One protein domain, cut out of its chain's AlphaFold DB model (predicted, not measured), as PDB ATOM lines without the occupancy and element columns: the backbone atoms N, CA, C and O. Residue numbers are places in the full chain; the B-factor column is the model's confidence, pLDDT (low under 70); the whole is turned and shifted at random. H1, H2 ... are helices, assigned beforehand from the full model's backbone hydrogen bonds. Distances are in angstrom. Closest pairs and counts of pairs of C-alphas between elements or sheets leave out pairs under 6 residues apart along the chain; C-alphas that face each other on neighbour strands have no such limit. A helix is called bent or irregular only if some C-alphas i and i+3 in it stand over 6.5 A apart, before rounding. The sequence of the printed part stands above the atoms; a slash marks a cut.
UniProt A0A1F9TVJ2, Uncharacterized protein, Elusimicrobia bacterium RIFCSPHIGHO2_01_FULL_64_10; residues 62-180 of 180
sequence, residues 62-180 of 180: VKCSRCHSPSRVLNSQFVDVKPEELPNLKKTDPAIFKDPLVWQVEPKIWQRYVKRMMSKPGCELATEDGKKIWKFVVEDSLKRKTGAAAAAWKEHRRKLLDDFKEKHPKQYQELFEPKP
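AT A GLANCE: This is residues 62 to 180 of the 180 residues of an uncharacterized protein of Elusimicrobia bacterium RIFCSPHIGHO2_01_FULL_64_10 (UniProt A0A1F9TVJ2). Two long helices, H6 and H7, meet near their ends as an L, with H5 folded beside H6 as a helical hairpin and H8 folding back at the far end of H7. The short helices H1 and H2 come by H6, H3 and H4 lie near the corner of the L, and residues 78 to 79 and 104 to 105 form a short parallel pairing. The printed part has 119 residues with eight named helices, H1 to H8 in order, and no named strand; its class is all helix. It is compact, with a radius of gyration of the C-alphas of 15.3 A and spans of 39 by 37 by 27 A.

IN THESE COORDINATES: Find C-alpha 62 at (155.245, 182.506, 225.438), where H1 begins and runs to residue 66. Read on to H2, residues 71 to 74, H3, residues 86 to 92, and H4, residues 94 to 97. H5, residues 109 to 118, measures 14.4 A from first to last C-alpha. From C-alpha 127 at (165.042, 177.730, 214.817), H6 runs 26.2 A to residue 145. H7, residues 147 to 167, measures 30.6 A; it has a kink of 27 degrees near residue 154 and is irregular, with C-alphas 148 and 151 7.1 A apart. H8, residues 169 to 176, ends at C-alpha 176, (146.534, 153.971, 225.705).

HOW THE PARTS SIT: Start at H1, which is near H2 and near H6, with 5 pairs of C-alphas within 10 A in each case. H2 and H6 are close but not clearly touching; their closest C-alphas, Leu 74 and Val 137, are 7.6 A apart. H4 is close to but not clearly touching H7, with the C-alphas of Ile 96 and Ala 150 closest at 7.4 A. The hairpin H5 and H6 touch at a steep tilt of 38 degrees, opposite ways; look for the closest C-alphas, Gln 111 and Trp 134, at 6.0 A. H6 and H7 touch only at the corner, about perpendicular at 78 degrees, with the C-alphas of Lys 145 and Trp 153 closest at 5.3 A. H7 and H8 only just touch, with 3 pairs of C-alphas within 8 A, and only at the corner; the C-alphas of Lys 165 and Tyr 172 are closest at 5.4 A. In H3, H5, H6 and H8 every O i to N i+4 pair is within hydrogen-bond range; H7 has 15 of 17, H1 has 0 of 1 and 0 of 2 O i to N i+3 pairs, and H2 and H4 are too short for an i+4 pair.

THE WHOLE: The C-alphas farthest apart, Glu 128 and Pro 180, are 43.5 A apart. The printed part has no cut and ends at the chain's last residue. The links from H2 to H3 and from H4 to H5 are long. Residues 166 to 171 stand free, of which 169 to 171 belong to H8. The mean pLDDT of the printed part is 95.4, and residue 180 is under 70.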
ATOM      1  N   VAL A  62     155.819 181.498 226.346       93.88
ATOM      2  CA  VAL A  62     155.245 182.506 225.438       93.88
ATOM      3  C   VAL A  62     154.932 181.934 224.056       93.88
ATOM      4  O   VAL A  62     153.853 182.157 223.515       93.88
ATOM      5  N   LYS A  63     155.871 181.211 223.443       93.00
ATOM      6  CA  LYS A  63     155.764 180.784 222.042       93.00
ATOM      7  C   LYS A  63     154.986 179.481 221.890       93.00
ATOM      8  O   LYS A  63     154.178 179.367 220.971       93.00
ATOM      9  N   CYS A  64     155.179 178.508 222.784       90.88
ATOM     10  CA  CYS A  64     154.435 177.244 222.717       90.88
ATOM     11  C   CYS A  64     152.985 177.394 223.207       90.88
ATOM     12  O   CYS A  64     152.116 176.645 222.761       90.88
ATOM     13  N   SER A  65     152.704 178.394 224.054       90.81
ATOM     14  CA  SER A  65     151.356 178.666 224.580       90.81
ATOM     15  C   SER A  65     150.365 179.231 223.555       90.81
ATOM     16  O   SER A  65     149.154 179.254 223.805       90.81
ATOM     17  N   ARG A  66     150.857 179.634 222.374       89.38
ATOM     18  CA  ARG A  66     150.032 180.115 221.256       89.38
ATOM     19  C   ARG A  66     149.022 179.051 220.811       89.38
ATOM     20  O   ARG A  66     147.847 179.366 220.631       89.38
ATOM     21  N   CYS A  67     149.441 177.785 220.741       90.31
ATOM     22  CA  CYS A  67     148.600 176.699 220.225       90.31
ATOM     23  C   CYS A  67     148.002 175.792 221.314       90.31
ATOM     24  O   CYS A  67     146.943 175.215 221.112       90.31
ATOM     25  N   HIS A  68     148.633 175.615 222.471       91.62
ATOM     26  CA  HIS A  68     148.071 174.804 223.562       91.62
ATOM     27  C   HIS A  68     148.709 175.174 224.896       91.62
ATOM     28  O   HIS A  68     149.714 175.871 224.918       91.62
ATOM     29  N   SER A  69     148.172 174.682 226.015       93.75
ATOM     30  CA  SER A  69     148.750 174.963 227.337       93.75
ATOM     31  C   SER A  69     150.237 174.558 227.418       93.75
ATOM     32  O   SER A  69     150.594 173.480 226.915       93.75
ATOM     33  N   PRO A  70     151.102 175.351 228.089       96.00
ATOM     34  CA  PRO A  70     152.455 174.931 228.469       96.00
ATOM     35  C   PRO A  70     152.495 173.620 229.262       96.00
ATOM     36  O   PRO A  70     153.466 172.864 229.153       96.00
ATOM     37  N   SER A  71     151.413 173.297 229.987       97.31
ATOM     38  CA  SER A  71     151.247 172.023 230.698       97.31
ATOM     39  C   SER A  71     151.559 170.823 229.803       97.31
ATOM     40  O   SER A  71     152.185 169.865 230.256       97.31
ATOM     41  N   ARG A  72     151.213 170.888 228.507       96.38
ATOM     42  CA  ARG A  72     151.426 169.788 227.558       96.38
ATOM     43  C   ARG A  72     152.888 169.358 227.452       96.38
ATOM     44  O   ARG A  72     153.172 168.168 227.295       96.38
ATOM     45  N   VAL A  73     153.792 170.332 227.530       96.31
ATOM     46  CA  VAL A  73     155.242 170.134 227.464       96.31
ATOM     47  C   VAL A  73     155.780 169.808 228.854       96.31
ATOM     48  O   VAL A  73     156.433 168.782 229.035       96.31
ATOM     49  N   LEU A  74     155.455 170.629 229.855       97.94
ATOM     50  CA  LEU A  74     155.987 170.478 231.214       97.94
ATOM     51  C   LEU A  74     155.625 169.133 231.854       97.94
ATOM     52  O   LEU A  74     156.410 168.581 232.627       97.94
ATOM     53  N   ASN A  75     154.464 168.579 231.516       98.50
ATOM     54  CA  ASN A  75     153.952 167.359 232.133       98.50
ATOM     55  C   ASN A  75     154.055 166.118 231.236       98.50
ATOM     56  O   ASN A  75     153.494 165.077 231.571       98.50
ATOM     57  N   SER A  76     154.766 166.198 230.108       97.94
ATOM     58  CA  SER A  76     154.972 165.023 229.257       97.94
ATOM     59  C   SER A  76     155.748 163.930 229.977       97.94
ATOM     60  O   SER A  76     156.622 164.212 230.792       97.94
ATOM     61  N   GLN A  77     155.513 162.669 229.621       98.12
ATOM     62  CA  GLN A  77     156.310 161.547 230.119       98.12
ATOM     63  C   GLN A  77     157.739 161.511 229.548       98.12
ATOM     64  O   GLN A  77     158.511 160.623 229.886       98.12
ATOM     65  N   PHE A  78     158.104 162.428 228.649       98.50
ATOM     66  CA  PHE A  78     159.353 162.325 227.900       98.50
ATOM     67  C   PHE A  78     160.567 162.569 228.787       98.50
ATOM     68  O   PHE A  78     160.615 163.572 229.508       98.50
ATOM     69  N   VAL A  79     161.549 161.681 228.648       98.31
ATOM     70  CA  VAL A  79     162.906 161.789 229.183       98.31
ATOM     71  C   VAL A  79     163.865 161.641 228.006       98.31
ATOM     72  O   VAL A  79     163.974 160.567 227.415       98.31
ATOM     73  N   ASP A  80     164.527 162.737 227.643       97.56
ATOM     74  CA  ASP A  80     165.512 162.750 226.560       97.56
ATOM     75  C   ASP A  80     166.906 162.623 227.172       97.56
ATOM     76  O   ASP A  80     167.359 163.491 227.918       97.56
ATOM     77  N   VAL A  81     167.555 161.500 226.889       95.50
ATOM     78  CA  VAL A  81     168.895 161.163 227.366       95.50
ATOM     79  C   VAL A  81     169.788 160.926 226.160       95.50
ATOM     80  O   VAL A  81     169.345 160.374 225.144       95.50
ATOM     81  N   LYS A  82     171.057 161.328 226.247       93.94
ATOM     82  CA  LYS A  82     171.986 161.078 225.147       93.94
ATOM     83  C   LYS A  82     172.205 159.570 224.966       93.94
ATOM     84  O   LYS A  82     172.233 158.842 225.962       93.94
ATOM     85  N   PRO A  83     172.378 159.075 223.726       95.81
ATOM     86  CA  PRO A  83     172.588 157.648 223.474       95.81
ATOM     87  C   PRO A  83     173.709 157.027 224.322       95.81
ATOM     88  O   PRO A  83     173.550 155.924 224.837       95.81
ATOM     89  N   GLU A  84     174.807 157.754 224.511       96.00
ATOM     90  CA  GLU A  84     175.970 157.341 225.298       96.00
ATOM     91  C   GLU A  84     175.704 157.261 226.814       96.00
ATOM     92  O   GLU A  84     176.341 156.476 227.513       96.00
ATOM     93  N   GLU A  85     174.733 158.018 227.328       94.06
ATOM     94  CA  GLU A  85     174.361 158.051 228.749       94.06
ATOM     95  C   GLU A  85     173.302 156.980 229.089       94.06
ATOM     96  O   GLU A  85     173.138 156.598 230.252       94.06
ATOM     97  N   LEU A  86     172.613 156.435 228.078       94.06
ATOM     98  CA  LEU A  86     171.519 155.474 228.243       94.06
ATOM     99  C   LEU A  86     171.924 154.178 228.979       94.06
ATOM    100  O   LEU A  86     171.166 153.752 229.856       94.06
ATOM    101  N   PRO A  87     173.079 153.529 228.699       95.75
ATOM    102  CA  PRO A  87     173.491 152.338 229.444       95.75
ATOM    103  C   PRO A  87     173.718 152.621 230.929       95.75
ATOM    104  O   PRO A  87     173.416 151.768 231.760       95.75
ATOM    105  N   ASN A  88     174.235 153.805 231.267       94.75
ATOM    106  CA  ASN A  88     174.430 154.201 232.656       94.75
ATOM    107  C   ASN A  88     173.086 154.464 233.339       94.75
ATOM    108  O   ASN A  88     172.838 153.912 234.404       94.75
ATOM    109  N   LEU A  89     172.185 155.206 232.685       93.25
ATOM    110  CA  LEU A  89     170.854 155.489 233.222       93.25
ATOM    111  C   LEU A  89     170.050 154.207 233.486       93.25
ATOM    112  O   LEU A  89     169.401 154.091 234.518       93.25
ATOM    113  N   LYS A  90     170.145 153.197 232.610       95.25
ATOM    114  CA  LYS A  90     169.523 151.879 232.842       95.25
ATOM    115  C   LYS A  90     170.062 151.163 234.080       95.25
ATOM    116  O   LYS A  90     169.327 150.402 234.700       95.25
ATOM    117  N   LYS A  91     171.338 151.368 234.418       95.25
ATOM    118  CA  LYS A  91     171.966 150.766 235.602       95.25
ATOM    119  C   LYS A  91     171.591 151.517 236.875       95.25
ATOM    120  O   LYS A  91     171.317 150.878 237.883       95.25
ATOM    121  N   THR A  92     171.593 152.849 236.835       94.31
ATOM    122  CA  THR A  92     171.377 153.694 238.018       94.31
ATOM    123  C   THR A  92     169.905 153.946 238.322       94.31
ATOM    124  O   THR A  92     169.558 154.145 239.482       94.31
ATOM    125  N   ASP A  93     169.038 153.906 237.312       94.44
ATOM    126  CA  ASP A  93     167.599 154.122 237.445       94.44
ATOM    127  C   ASP A  93     166.804 153.140 236.557       94.44
ATOM    128  O   ASP A  93     166.165 153.515 235.576       94.44
ATOM    129  N   PRO A  94     166.832 151.827 236.848       95.56
ATOM    130  CA  PRO A  94     166.114 150.838 236.043       95.56
ATOM    131  C   PRO A  94     164.586 150.978 236.140       95.56
ATOM    132  O   PRO A  94     163.861 150.398 235.330       95.56
ATOM    133  N   ALA A  95     164.068 151.697 237.141       94.00
ATOM    134  CA  ALA A  95     162.636 151.817 237.384       94.00
ATOM    135  C   ALA A  95     161.933 152.655 236.308       94.00
ATOM    136  O   ALA A  95     160.842 152.276 235.876       94.00
ATOM    137  N   ILE A  96     162.573 153.723 235.817       96.50
ATOM    138  CA  ILE A  96     161.988 154.607 234.795       96.50
ATOM    139  C   ILE A  96     161.829 153.942 233.420       96.50
ATOM    140  O   ILE A  96     161.203 154.501 232.531       96.50
ATOM    141  N   PHE A  97     162.355 152.732 233.223       97.06
ATOM    142  CA  PHE A  97     162.198 151.975 231.976       97.06
ATOM    143  C   PHE A  97     161.026 150.989 232.001       97.06
ATOM    144  O   PHE A  97     160.741 150.355 230.988       97.06
ATOM    145  N   LYS A  98     160.358 150.818 233.148       96.50
ATOM    146  CA  LYS A  98     159.332 149.778 233.331       96.50
ATOM    147  C   LYS A  98     157.927 150.220 232.927       96.50
ATOM    148  O   LYS A  98     157.032 149.386 232.850       96.50
ATOM    149  N   ASP A  99     157.720 151.515 232.721       97.19
ATOM    150  CA  ASP A  99     156.388 152.107 232.662       97.19
ATOM    151  C   ASP A  99     156.334 153.268 231.657       97.19
ATOM    152  O   ASP A  99     156.543 154.425 232.036       97.19
ATOM    153  N   PRO A 100     156.051 152.984 230.372       95.88
ATOM    154  CA  PRO A 100     156.085 153.986 229.305       95.88
ATOM    155  C   PRO A 100     155.008 155.072 229.434       95.88
ATOM    156  O   PRO A 100     155.110 156.124 228.802       95.88
ATOM    157  N   LEU A 101     153.975 154.845 230.255       96.44
ATOM    158  CA  LEU A 101     152.950 155.850 230.531       96.44
ATOM    159  C   LEU A 101     153.445 156.905 231.526       96.44
ATOM    160  O   LEU A 101     153.010 158.059 231.465       96.44
ATOM    161  N   VAL A 102     154.377 156.523 232.405       98.31
ATOM    162  CA  VAL A 102     155.010 157.433 233.364       98.31
ATOM    163  C   VAL A 102     156.292 158.048 232.801       98.31
ATOM    164  O   VAL A 102     156.515 159.254 232.953       98.31
ATOM    165  N   TRP A 103     157.094 157.244 232.103       98.38
ATOM    166  CA  TRP A 103     158.365 157.645 231.507       98.38
ATOM    167  C   TRP A 103     158.542 157.066 230.112       98.38
ATOM    168  O   TRP A 103     158.730 155.869 229.931       98.38
ATOM    169  N   GLN A 104     158.598 157.939 229.118       97.75
ATOM    170  CA  GLN A 104     159.078 157.592 227.792       97.75
ATOM    171  C   GLN A 104     160.532 158.045 227.672       97.75
ATOM    172  O   GLN A 104     160.810 159.196 227.324       97.75
ATOM    173  N   VAL A 105     161.448 157.136 228.004       97.88
ATOM    174  CA  VAL A 105     162.893 157.372 227.921       97.88
ATOM    175  C   VAL A 105     163.381 157.049 226.515       97.88
ATOM    176  O   VAL A 105     163.404 155.885 226.115       97.88
ATOM    177  N   GLU A 106     163.778 158.069 225.758       95.50
ATOM    178  CA  GLU A 106     164.243 157.879 224.386       95.50
ATOM    179  C   GLU A 106     165.163 159.024 223.928       95.50
ATOM    180  O   GLU A 106     164.823 160.196 224.116       95.50
ATOM    181  N   PRO A 107     166.296 158.730 223.264       96.38
ATOM    182  CA  PRO A 107     167.133 159.772 222.685       96.38
ATOM    183  C   PRO A 107     166.398 160.623 221.642       96.38
ATOM    184  O   PRO A 107     165.697 160.110 220.764       96.38
ATOM    185  N   LYS A 108     166.635 161.938 221.681       96.12
ATOM    186  CA  LYS A 108     166.119 162.945 220.734       96.12
ATOM    187  C   LYS A 108     164.595 163.085 220.718       96.12
ATOM    188  O   LYS A 108     164.056 163.725 219.805       96.12
ATOM    189  N   ILE A 109     163.879 162.515 221.687       98.00
ATOM    190  CA  ILE A 109     162.418 162.600 221.741       98.00
ATOM    191  C   ILE A 109     161.932 164.048 221.790       98.00
ATOM    192  O   ILE A 109     161.001 164.412 221.063       98.00
ATOM    193  N   TRP A 110     162.614 164.910 222.549       97.88
ATOM    194  CA  TRP A 110     162.251 166.317 222.630       97.88
ATOM    195  C   TRP A 110     162.598 167.072 221.361       97.88
ATOM    196  O   TRP A 110     161.797 167.883 220.898       97.88
ATOM    197  N   GLN A 111     163.739 166.763 220.746       96.00
ATOM    198  CA  GLN A 111     164.118 167.379 219.479       96.00
ATOM    199  C   GLN A 111     163.059 167.114 218.401       96.00
ATOM    200  O   GLN A 111     162.650 168.032 217.687       96.00
ATOM    201  N   ARG A 112     162.590 165.864 218.287       97.69
ATOM    202  CA  ARG A 112     161.533 165.494 217.336       97.69
ATOM    203  C   ARG A 112     160.205 166.156 217.688       97.69
ATOM    204  O   ARG A 112     159.523 166.644 216.790       97.69
ATOM    205  N   TYR A 113     159.850 166.196 218.973       97.31
ATOM    206  CA  TYR A 113     158.628 166.852 219.435       97.31
ATOM    207  C   TYR A 113     158.611 168.341 219.077       97.31
ATOM    208  O   TYR A 113     157.673 168.792 218.423       97.31
ATOM    209  N   VAL A 114     159.654 169.090 219.449       96.88
ATOM    210  CA  VAL A 114     159.742 170.539 219.209       96.88
ATOM    211  C   VAL A 114     159.704 170.836 217.712       96.88
ATOM    212  O   VAL A 114     158.900 171.657 217.281       96.88
ATOM    213  N   LYS A 115     160.470 170.103 216.891       96.94
ATOM    214  CA  LYS A 115     160.432 170.253 215.426       96.94
ATOM    215  C   LYS A 115     159.040 170.008 214.841       96.94
ATOM    216  O   LYS A 115     158.614 170.752 213.966       96.94
ATOM    217  N   ARG A 116     158.316 169.001 215.339       96.50
ATOM    218  CA  ARG A 116     156.939 168.724 214.903       96.50
ATOM    219  C   ARG A 116     155.971 169.849 215.275       96.50
ATOM    220  O   ARG A 116     155.012 170.076 214.546       96.50
ATOM    221  N   MET A 117     156.182 170.524 216.406       95.38
ATOM    222  CA  MET A 117     155.374 171.693 216.776       95.38
ATOM    223  C   MET A 117     155.724 172.899 215.900       95.38
ATOM    224  O   MET A 117     154.823 173.571 215.416       95.38
ATOM    225  N   MET A 118     157.010 173.112 215.615       95.12
ATOM    226  CA  MET A 118     157.475 174.166 214.704       95.12
ATOM    227  C   MET A 118     156.951 173.999 213.274       95.12
ATOM    228  O   MET A 118     156.747 174.985 212.581       95.12
ATOM    229  N   SER A 119     156.712 172.765 212.821       95.44
ATOM    230  CA  SER A 119     156.154 172.504 211.489       95.44
ATOM    231  C   SER A 119     154.636 172.692 211.407       95.44
ATOM    232  O   SER A 119     154.043 172.380 210.374       95.44
ATOM    233  N   LYS A 120     153.969 173.113 212.490       93.62
ATOM    234  CA  LYS A 120     152.525 173.359 212.474       93.62
ATOM    235  C   LYS A 120     152.202 174.698 211.799       93.62
ATOM    236  O   LYS A 120     152.906 175.676 212.051       93.62
ATOM    237  N   PRO A 121     151.132 174.771 210.982       92.75
ATOM    238  CA  PRO A 121     150.683 176.032 210.399       92.75
ATOM    239  C   PRO A 121     150.484 177.118 211.465       92.75
ATOM    240  O   PRO A 121     149.919 176.851 212.523       92.75
ATOM    241  N   GLY A 122     150.964 178.334 211.192       90.00
ATOM    242  CA  GLY A 122     150.869 179.469 212.121       90.00
ATOM    243  C   GLY A 122     151.836 179.424 213.316       90.00
ATOM    244  O   GLY A 122     151.773 180.303 214.178       90.00
ATOM    245  N   CYS A 123     152.731 178.429 213.396       90.56
ATOM    246  CA  CYS A 123     153.842 178.454 214.343       90.56
ATOM    247  C   CYS A 123     154.979 179.324 213.795       90.56
ATOM    248  O   CYS A 123     155.611 178.988 212.799       90.56
ATOM    249  N   GLU A 124     155.270 180.426 214.480       87.69
ATOM    250  CA  GLU A 124     156.311 181.389 214.089       87.69
ATOM    251  C   GLU A 124     157.575 181.248 214.952       87.69
ATOM    252  O   GLU A 124     158.309 182.205 215.202       87.69
ATOM    253  N   LEU A 125     157.812 180.049 215.488       91.44
ATOM    254  CA  LEU A 125     158.967 179.787 216.332       91.44
ATOM    255  C   LEU A 125     160.230 179.662 215.471       91.44
ATOM    256  O   LEU A 125     160.391 178.701 214.718       91.44
ATOM    257  N   ALA A 126     161.149 180.615 215.619       93.50
ATOM    258  CA  ALA A 126     162.442 180.578 214.948       93.50
ATOM    259  C   ALA A 126     163.290 179.378 215.408       93.50
ATOM    260  O   ALA A 126     163.208 178.931 216.554       93.50
ATOM    261  N   THR A 127     164.170 178.885 214.531       95.19
ATOM    262  CA  THR A 127     165.042 177.730 214.817       95.19
ATOM    263  C   THR A 127     165.903 177.916 216.065       95.19
ATOM    264  O   THR A 127     166.058 176.973 216.841       95.19
ATOM    265  N   GLU A 128     166.442 179.115 216.292       95.56
ATOM    266  CA  GLU A 128     167.285 179.387 217.462       95.56
ATOM    267  C   GLU A 128     166.489 179.375 218.774       95.56
ATOM    268  O   GLU A 128     166.942 178.796 219.764       95.56
ATOM    269  N   ASP A 129     165.263 179.901 218.770       96.38
ATOM    270  CA  ASP A 129     164.371 179.818 219.930       96.38
ATOM    271  C   ASP A 129     163.925 178.371 220.176       96.38
ATOM    272  O   ASP A 129     163.932 177.897 221.312       96.38
ATOM    273  N   GLY A 130     163.640 177.620 219.106       96.19
ATOM    274  CA  GLY A 130     163.355 176.188 219.182       96.19
ATOM    275  C   GLY A 130     164.498 175.382 219.808       96.19
ATOM    276  O   GLY A 130     164.245 174.483 220.611       96.19
ATOM    277  N   LYS A 131     165.761 175.723 219.516       96.69
ATOM    278  CA  LYS A 131     166.928 175.096 220.162       96.69
ATOM    279  C   LYS A 131     166.994 175.411 221.657       96.69
ATOM    280  O   LYS A 131     167.255 174.498 222.436       96.69
ATOM    281  N   LYS A 132     166.745 176.660 222.069       97.44
ATOM    282  CA  LYS A 132     166.723 177.047 223.494       97.44
ATOM    283  C   LYS A 132     165.623 176.306 224.254       97.44
ATOM    284  O   LYS A 132     165.886 175.738 225.311       97.44
ATOM    285  N   ILE A 133     164.420 176.241 223.679       97.62
ATOM    286  CA  ILE A 133     163.295 175.480 224.240       97.62
ATOM    287  C   ILE A 133     163.659 173.998 224.354       97.62
ATOM    288  O   ILE A 133     163.470 173.408 225.414       97.62
ATOM    289  N   TRP A 134     164.223 173.404 223.296       97.19
ATOM    290  CA  TRP A 134     164.667 172.009 223.305       97.19
ATOM    291  C   TRP A 134     165.672 171.731 224.430       97.19
ATOM    292  O   TRP A 134     165.485 170.778 225.184       97.19
ATOM    293  N   LYS A 135     166.697 172.574 224.593       96.25
ATOM    294  CA  LYS A 135     167.681 172.431 225.677       96.25
ATOM    295  C   LYS A 135     167.029 172.484 227.057       96.25
ATOM    296  O   LYS A 135     167.325 171.633 227.892       96.25
ATOM    297  N   PHE A 136     166.111 173.430 227.269       97.94
ATOM    298  CA  PHE A 136     165.347 173.513 228.512       97.94
ATOM    299  C   PHE A 136     164.574 172.217 228.789       97.94
ATOM    300  O   PHE A 136     164.743 171.642 229.859       97.94
ATOM    301  N   VAL A 137     163.771 171.717 227.842       97.69
ATOM    302  CA  VAL A 137     162.920 170.536 228.096       97.69
ATOM    303  C   VAL A 137     163.724 169.244 228.286       97.69
ATOM    304  O   VAL A 137     163.276 168.343 228.997       97.69
ATOM    305  N   VAL A 138     164.930 169.155 227.710       97.19
ATOM    306  CA  VAL A 138     165.889 168.074 227.995       97.19
ATOM    307  C   VAL A 138     166.366 168.166 229.445       97.19
ATOM    308  O   VAL A 138     166.169 167.211 230.198       97.19
ATOM    309  N   GLU A 139     166.921 169.314 229.856       96.50
ATOM    310  CA  GLU A 139     167.413 169.543 231.227       96.50
ATOM    311  C   GLU A 139     166.303 169.301 232.262       96.50
ATOM    312  O   GLU A 139     166.493 168.597 233.255       96.50
ATOM    313  N   ASP A 140     165.119 169.834 231.987       97.81
ATOM    314  CA  ASP A 140     163.914 169.680 232.785       97.81
ATOM    315  C   ASP A 140     163.479 168.222 232.942       97.81
ATOM    316  O   ASP A 140     163.185 167.778 234.055       97.81
ATOM    317  N   SER A 141     163.490 167.456 231.848       97.50
ATOM    318  CA  SER A 141     163.096 166.051 231.892       97.50
ATOM    319  C   SER A 141     164.020 165.196 232.751       97.50
ATOM    320  O   SER A 141     163.540 164.324 233.471       97.50
ATOM    321  N   LEU A 142     165.322 165.479 232.746       95.62
ATOM    322  CA  LEU A 142     166.280 164.777 233.594       95.62
ATOM    323  C   LEU A 142     166.123 165.209 235.057       95.62
ATOM    324  O   LEU A 142     166.015 164.357 235.937       95.62
ATOM    325  N   LYS A 143     166.023 166.518 235.323       95.88
ATOM    326  CA  LYS A 143     165.940 167.058 236.690       95.88
ATOM    327  C   LYS A 143     164.660 166.672 237.427       95.88
ATOM    328  O   LYS A 143     164.728 166.293 238.592       95.88
ATOM    329  N   ARG A 144     163.492 166.808 236.790       97.19
ATOM    330  CA  ARG A 144     162.198 166.622 237.472       97.19
ATOM    331  C   ARG A 144     161.650 165.207 237.401       97.19
ATOM    332  O   ARG A 144     160.753 164.901 238.178       97.19
ATOM    333  N   LYS A 145     162.134 164.368 236.479       97.25
ATOM    334  CA  LYS A 145     161.496 163.072 236.195       97.25
ATOM    335  C   LYS A 145     162.361 161.869 236.549       97.25
ATOM    336  O   LYS A 145     161.837 160.767 236.547       97.25
ATOM    337  N   THR A 146     163.644 162.035 236.860       96.38
ATOM    338  CA  THR A 146     164.564 160.902 237.093       96.38
ATOM    339  C   THR A 146     165.258 160.990 238.451       96.38
ATOM    340  O   THR A 146     165.138 161.998 239.156       96.38
ATOM    341  N   GLY A 147     165.972 159.929 238.841       95.62
ATOM    342  CA  GLY A 147     166.777 159.911 240.060       95.62
ATOM    343  C   GLY A 147     165.934 160.188 241.305       95.62
ATOM    344  O   GLY A 147     164.854 159.627 241.474       95.62
ATOM    345  N   ALA A 148     166.394 161.097 242.170       96.00
ATOM    346  CA  ALA A 148     165.692 161.426 243.414       96.00
ATOM    347  C   ALA A 148     164.268 161.984 243.201       96.00
ATOM    348  O   ALA A 148     163.426 161.865 244.087       96.00
ATOM    349  N   ALA A 149     163.976 162.563 242.030       96.94
ATOM    350  CA  ALA A 149     162.654 163.096 241.706       96.94
ATOM    351  C   ALA A 149     161.696 162.043 241.118       96.94
ATOM    352  O   ALA A 149     160.499 162.304 241.012       96.94
ATOM    353  N   ALA A 150     162.185 160.849 240.752       97.19
ATOM    354  CA  ALA A 150     161.399 159.846 240.030       97.19
ATOM    355  C   ALA A 150     160.139 159.408 240.796       97.19
ATOM    356  O   ALA A 150     159.070 159.281 240.205       97.19
ATOM    357  N   ALA A 151     160.222 159.218 242.116       97.56
ATOM    358  CA  ALA A 151     159.063 158.805 242.912       97.56
ATOM    359  C   ALA A 151     157.938 159.857 242.887       97.56
ATOM    360  O   ALA A 151     156.798 159.529 242.554       97.56
ATOM    361  N   ALA A 152     158.275 161.124 243.145       98.12
ATOM    362  CA  ALA A 152     157.320 162.230 243.093       98.12
ATOM    363  C   ALA A 152     156.770 162.438 241.671       98.12
ATOM    364  O   ALA A 152     155.576 162.668 241.483       98.12
ATOM    365  N   TRP A 153     157.620 162.299 240.650       98.31
ATOM    366  CA  TRP A 153     157.182 162.355 239.259       98.31
ATOM    367  C   TRP A 153     156.195 161.242 238.912       98.31
ATOM    368  O   TRP A 153     155.214 161.491 238.213       98.31
ATOM    369  N   LYS A 154     156.429 160.020 239.399       98.62
ATOM    370  CA  LYS A 154     155.524 158.893 239.180       98.62
ATOM    371  C   LYS A 154     154.139 159.187 239.724       98.62
ATOM    372  O   LYS A 154     153.165 158.998 239.004       98.62
ATOM    373  N   GLU A 155     154.062 159.649 240.968       98.56
ATOM    374  CA  GLU A 155     152.800 160.016 241.609       98.56
ATOM    375  C   GLU A 155     152.080 161.112 240.817       98.56
ATOM    376  O   GLU A 155     150.935 160.925 240.405       98.56
ATOM    377  N   HIS A 156     152.793 162.196 240.498       98.56
ATOM    378  CA  HIS A 156     152.277 163.284 239.669       98.56
ATOM    379  C   HIS A 156     151.718 162.771 238.341       98.56
ATOM    380  O   HIS A 156     150.561 163.002 237.995       98.56
ATOM    381  N   ARG A 157     152.519 162.013 237.591       98.44
ATOM    382  CA  ARG A 157     152.152 161.550 236.255       98.44
ATOM    383  C   ARG A 157     151.006 160.541 236.281       98.44
ATOM    384  O   ARG A 157     150.211 160.542 235.339       98.44
ATOM    385  N   ARG A 158     150.907 159.720 237.333       98.44
ATOM    386  CA  ARG A 158     149.779 158.808 237.561       98.44
ATOM    387  C   ARG A 158     148.499 159.570 237.842       98.44
ATOM    388  O   ARG A 158     147.528 159.339 237.131       98.44
ATOM    389  N   LYS A 159     148.546 160.579 238.711       98.62
ATOM    390  CA  LYS A 159     147.405 161.470 238.922       98.62
ATOM    391  C   LYS A 159     146.907 162.101 237.616       98.62
ATOM    392  O   LYS A 159     145.710 162.114 237.364       98.62
ATOM    393  N   LEU A 160     147.809 162.555 236.742       98.62
ATOM    394  CA  LEU A 160     147.416 163.098 235.434       98.62
ATOM    395  C   LEU A 160     146.745 162.067 234.516       98.62
ATOM    396  O   LEU A 160     145.872 162.427 233.729       98.62
ATOM    397  N   LEU A 161     147.174 160.801 234.563       98.56
ATOM    398  CA  LEU A 161     146.524 159.720 233.811       98.56
ATOM    399  C   LEU A 161     145.130 159.440 234.355       98.56
ATOM    400  O   LEU A 161     144.209 159.299 233.557       98.56
ATOM    401  N   ASP A 162     144.989 159.386 235.676       98.44
ATOM    402  CA  ASP A 162     143.722 159.092 236.343       98.44
ATOM    403  C   ASP A 162     142.711 160.219 236.093       98.44
ATOM    404  O   ASP A 162     141.621 159.958 235.584       98.44
ATOM    405  N   ASP A 163     143.119 161.478 236.295       98.25
ATOM    406  CA  ASP A 163     142.293 162.659 236.018       98.25
ATOM    407  C   ASP A 163     141.869 162.710 234.532       98.25
ATOM    408  O   ASP A 163     140.736 163.073 234.204       98.25
ATOM    409  N   PHE A 164     142.769 162.335 233.611       98.25
ATOM    410  CA  PHE A 164     142.458 162.269 232.181       98.25
ATOM    411  C   PHE A 164     141.521 161.112 231.840       98.25
ATOM    412  O   PHE A 164     140.613 161.293 231.032       98.25
ATOM    413  N   LYS A 165     141.706 159.935 232.446       97.81
ATOM    414  CA  LYS A 165     140.832 158.776 232.241       97.81
ATOM    415  C   LYS A 165     139.415 159.064 232.718       97.81
ATOM    416  O   LYS A 165     138.466 158.708 232.028       97.81
ATOM    417  N   GLU A 166     139.281 159.725 233.862       97.94
ATOM    418  CA  GLU A 166     137.992 160.117 234.427       97.94
ATOM    419  C   GLU A 166     137.254 161.104 233.512       97.94
ATOM    420  O   GLU A 166     136.081 160.913 233.197       97.94
ATOM    421  N   LYS A 167     137.952 162.141 233.029       97.50
ATOM    422  CA  LYS A 167     137.334 163.230 232.253       97.50
ATOM    423  C   LYS A 167     137.209 162.939 230.758       97.50
ATOM    424  O   LYS A 167     136.316 163.468 230.100       97.50
ATOM    425  N   HIS A 168     138.094 162.108 230.215       97.19
ATOM    426  CA  HIS A 168     138.177 161.781 228.791       97.19
ATOM    427  C   HIS A 168     138.322 160.266 228.553       97.19
ATOM    428  O   HIS A 168     139.244 159.841 227.854       97.19
ATOM    429  N   PRO A 169     137.405 159.420 229.061       96.50
ATOM    430  CA  PRO A 169     137.568 157.963 229.043       96.50
ATOM    431  C   PRO A 169     137.710 157.387 227.630       96.50
ATOM    432  O   PRO A 169     138.583 156.561 227.389       96.50
ATOM    433  N   LYS A 170     136.920 157.869 226.662       95.19
ATOM    434  CA  LYS A 170     137.011 157.417 225.260       95.19
ATOM    435  C   LYS A 170     138.370 157.735 224.638       95.19
ATOM    436  O   LYS A 170     138.947 156.908 223.942       95.19
ATOM    437  N   GLN A 171     138.892 158.929 224.907       95.56
ATOM    438  CA  GLN A 171     140.183 159.343 224.373       95.56
ATOM    439  C   GLN A 171     141.340 158.646 225.097       95.56
ATOM    440  O   GLN A 171     142.345 158.316 224.476       95.56
ATOM    441  N   TYR A 172     141.197 158.372 226.397       96.19
ATOM    442  CA  TYR A 172     142.127 157.523 227.136       96.19
ATOM    443  C   TYR A 172     142.236 156.140 226.486       96.19
ATOM    444  O   TYR A 172     143.346 155.683 226.227       96.19
ATOM    445  N   GLN A 173     141.096 155.509 226.181       94.75
ATOM    446  CA  GLN A 173     141.058 154.214 225.499       94.75
ATOM    447  C   GLN A 173     141.761 154.280 224.142       94.75
ATOM    448  O   GLN A 173     142.645 153.476 223.873       94.75
ATOM    449  N   GLU A 174     141.444 155.284 223.320       94.12
ATOM    450  CA  GLU A 174     142.057 155.450 221.997       94.12
ATOM    451  C   GLU A 174     143.584 155.630 222.048       94.12
ATOM    452  O   GLU A 174     144.297 155.140 221.170       94.12
ATOM    453  N   LEU A 175     144.088 156.347 223.057       93.38
ATOM    454  CA  LEU A 175     145.507 156.672 223.179       93.38
ATOM    455  C   LEU A 175     146.337 155.576 223.854       93.38
ATOM    456  O   LEU A 175     147.529 155.471 223.557       93.38
ATOM    457  N   PHE A 176     145.759 154.820 224.791       93.69
ATOM    458  CA  PHE A 176     146.534 153.971 225.705       93.69
ATOM    459  C   PHE A 176     146.075 152.519 225.794       93.69
ATOM    460  O   PHE A 176     146.853 151.691 226.270       93.69
ATOM    461  N   GLU A 177     144.856 152.189 225.371       89.69
ATOM    462  CA  GLU A 177     144.380 150.808 225.397       89.69
ATOM    463  C   GLU A 177     144.604 150.145 224.027       89.69
ATOM    464  O   GLU A 177     144.515 150.809 222.989       89.69
ATOM    465  N   PRO A 178     144.949 148.844 223.989       82.25
ATOM    466  CA  PRO A 178     145.039 148.112 222.735       82.25
ATOM    467  C   PRO A 178     143.719 148.220 221.975       82.25
ATOM    468  O   PRO A 178     142.645 148.042 222.554       82.25
ATOM    469  N   LYS A 179     143.798 148.495 220.672       73.56
ATOM    470  CA  LYS A 179     142.617 148.402 219.818       73.56
ATOM    471  C   LYS A 179     142.199 146.926 219.734       73.56
ATOM    472  O   LYS A 179     143.099 146.086 219.648       73.56
ATOM    473  N   PRO A 180     140.891 146.623 219.817       64.38
ATOM    474  CA  PRO A 180     140.390 145.264 219.653       64.38
ATOM    475  C   PRO A 180     140.747 144.682 218.281       64.38
ATOM    476  O   PRO A 180     140.926 145.476 217.325       64.38
TER     477      PRO A 180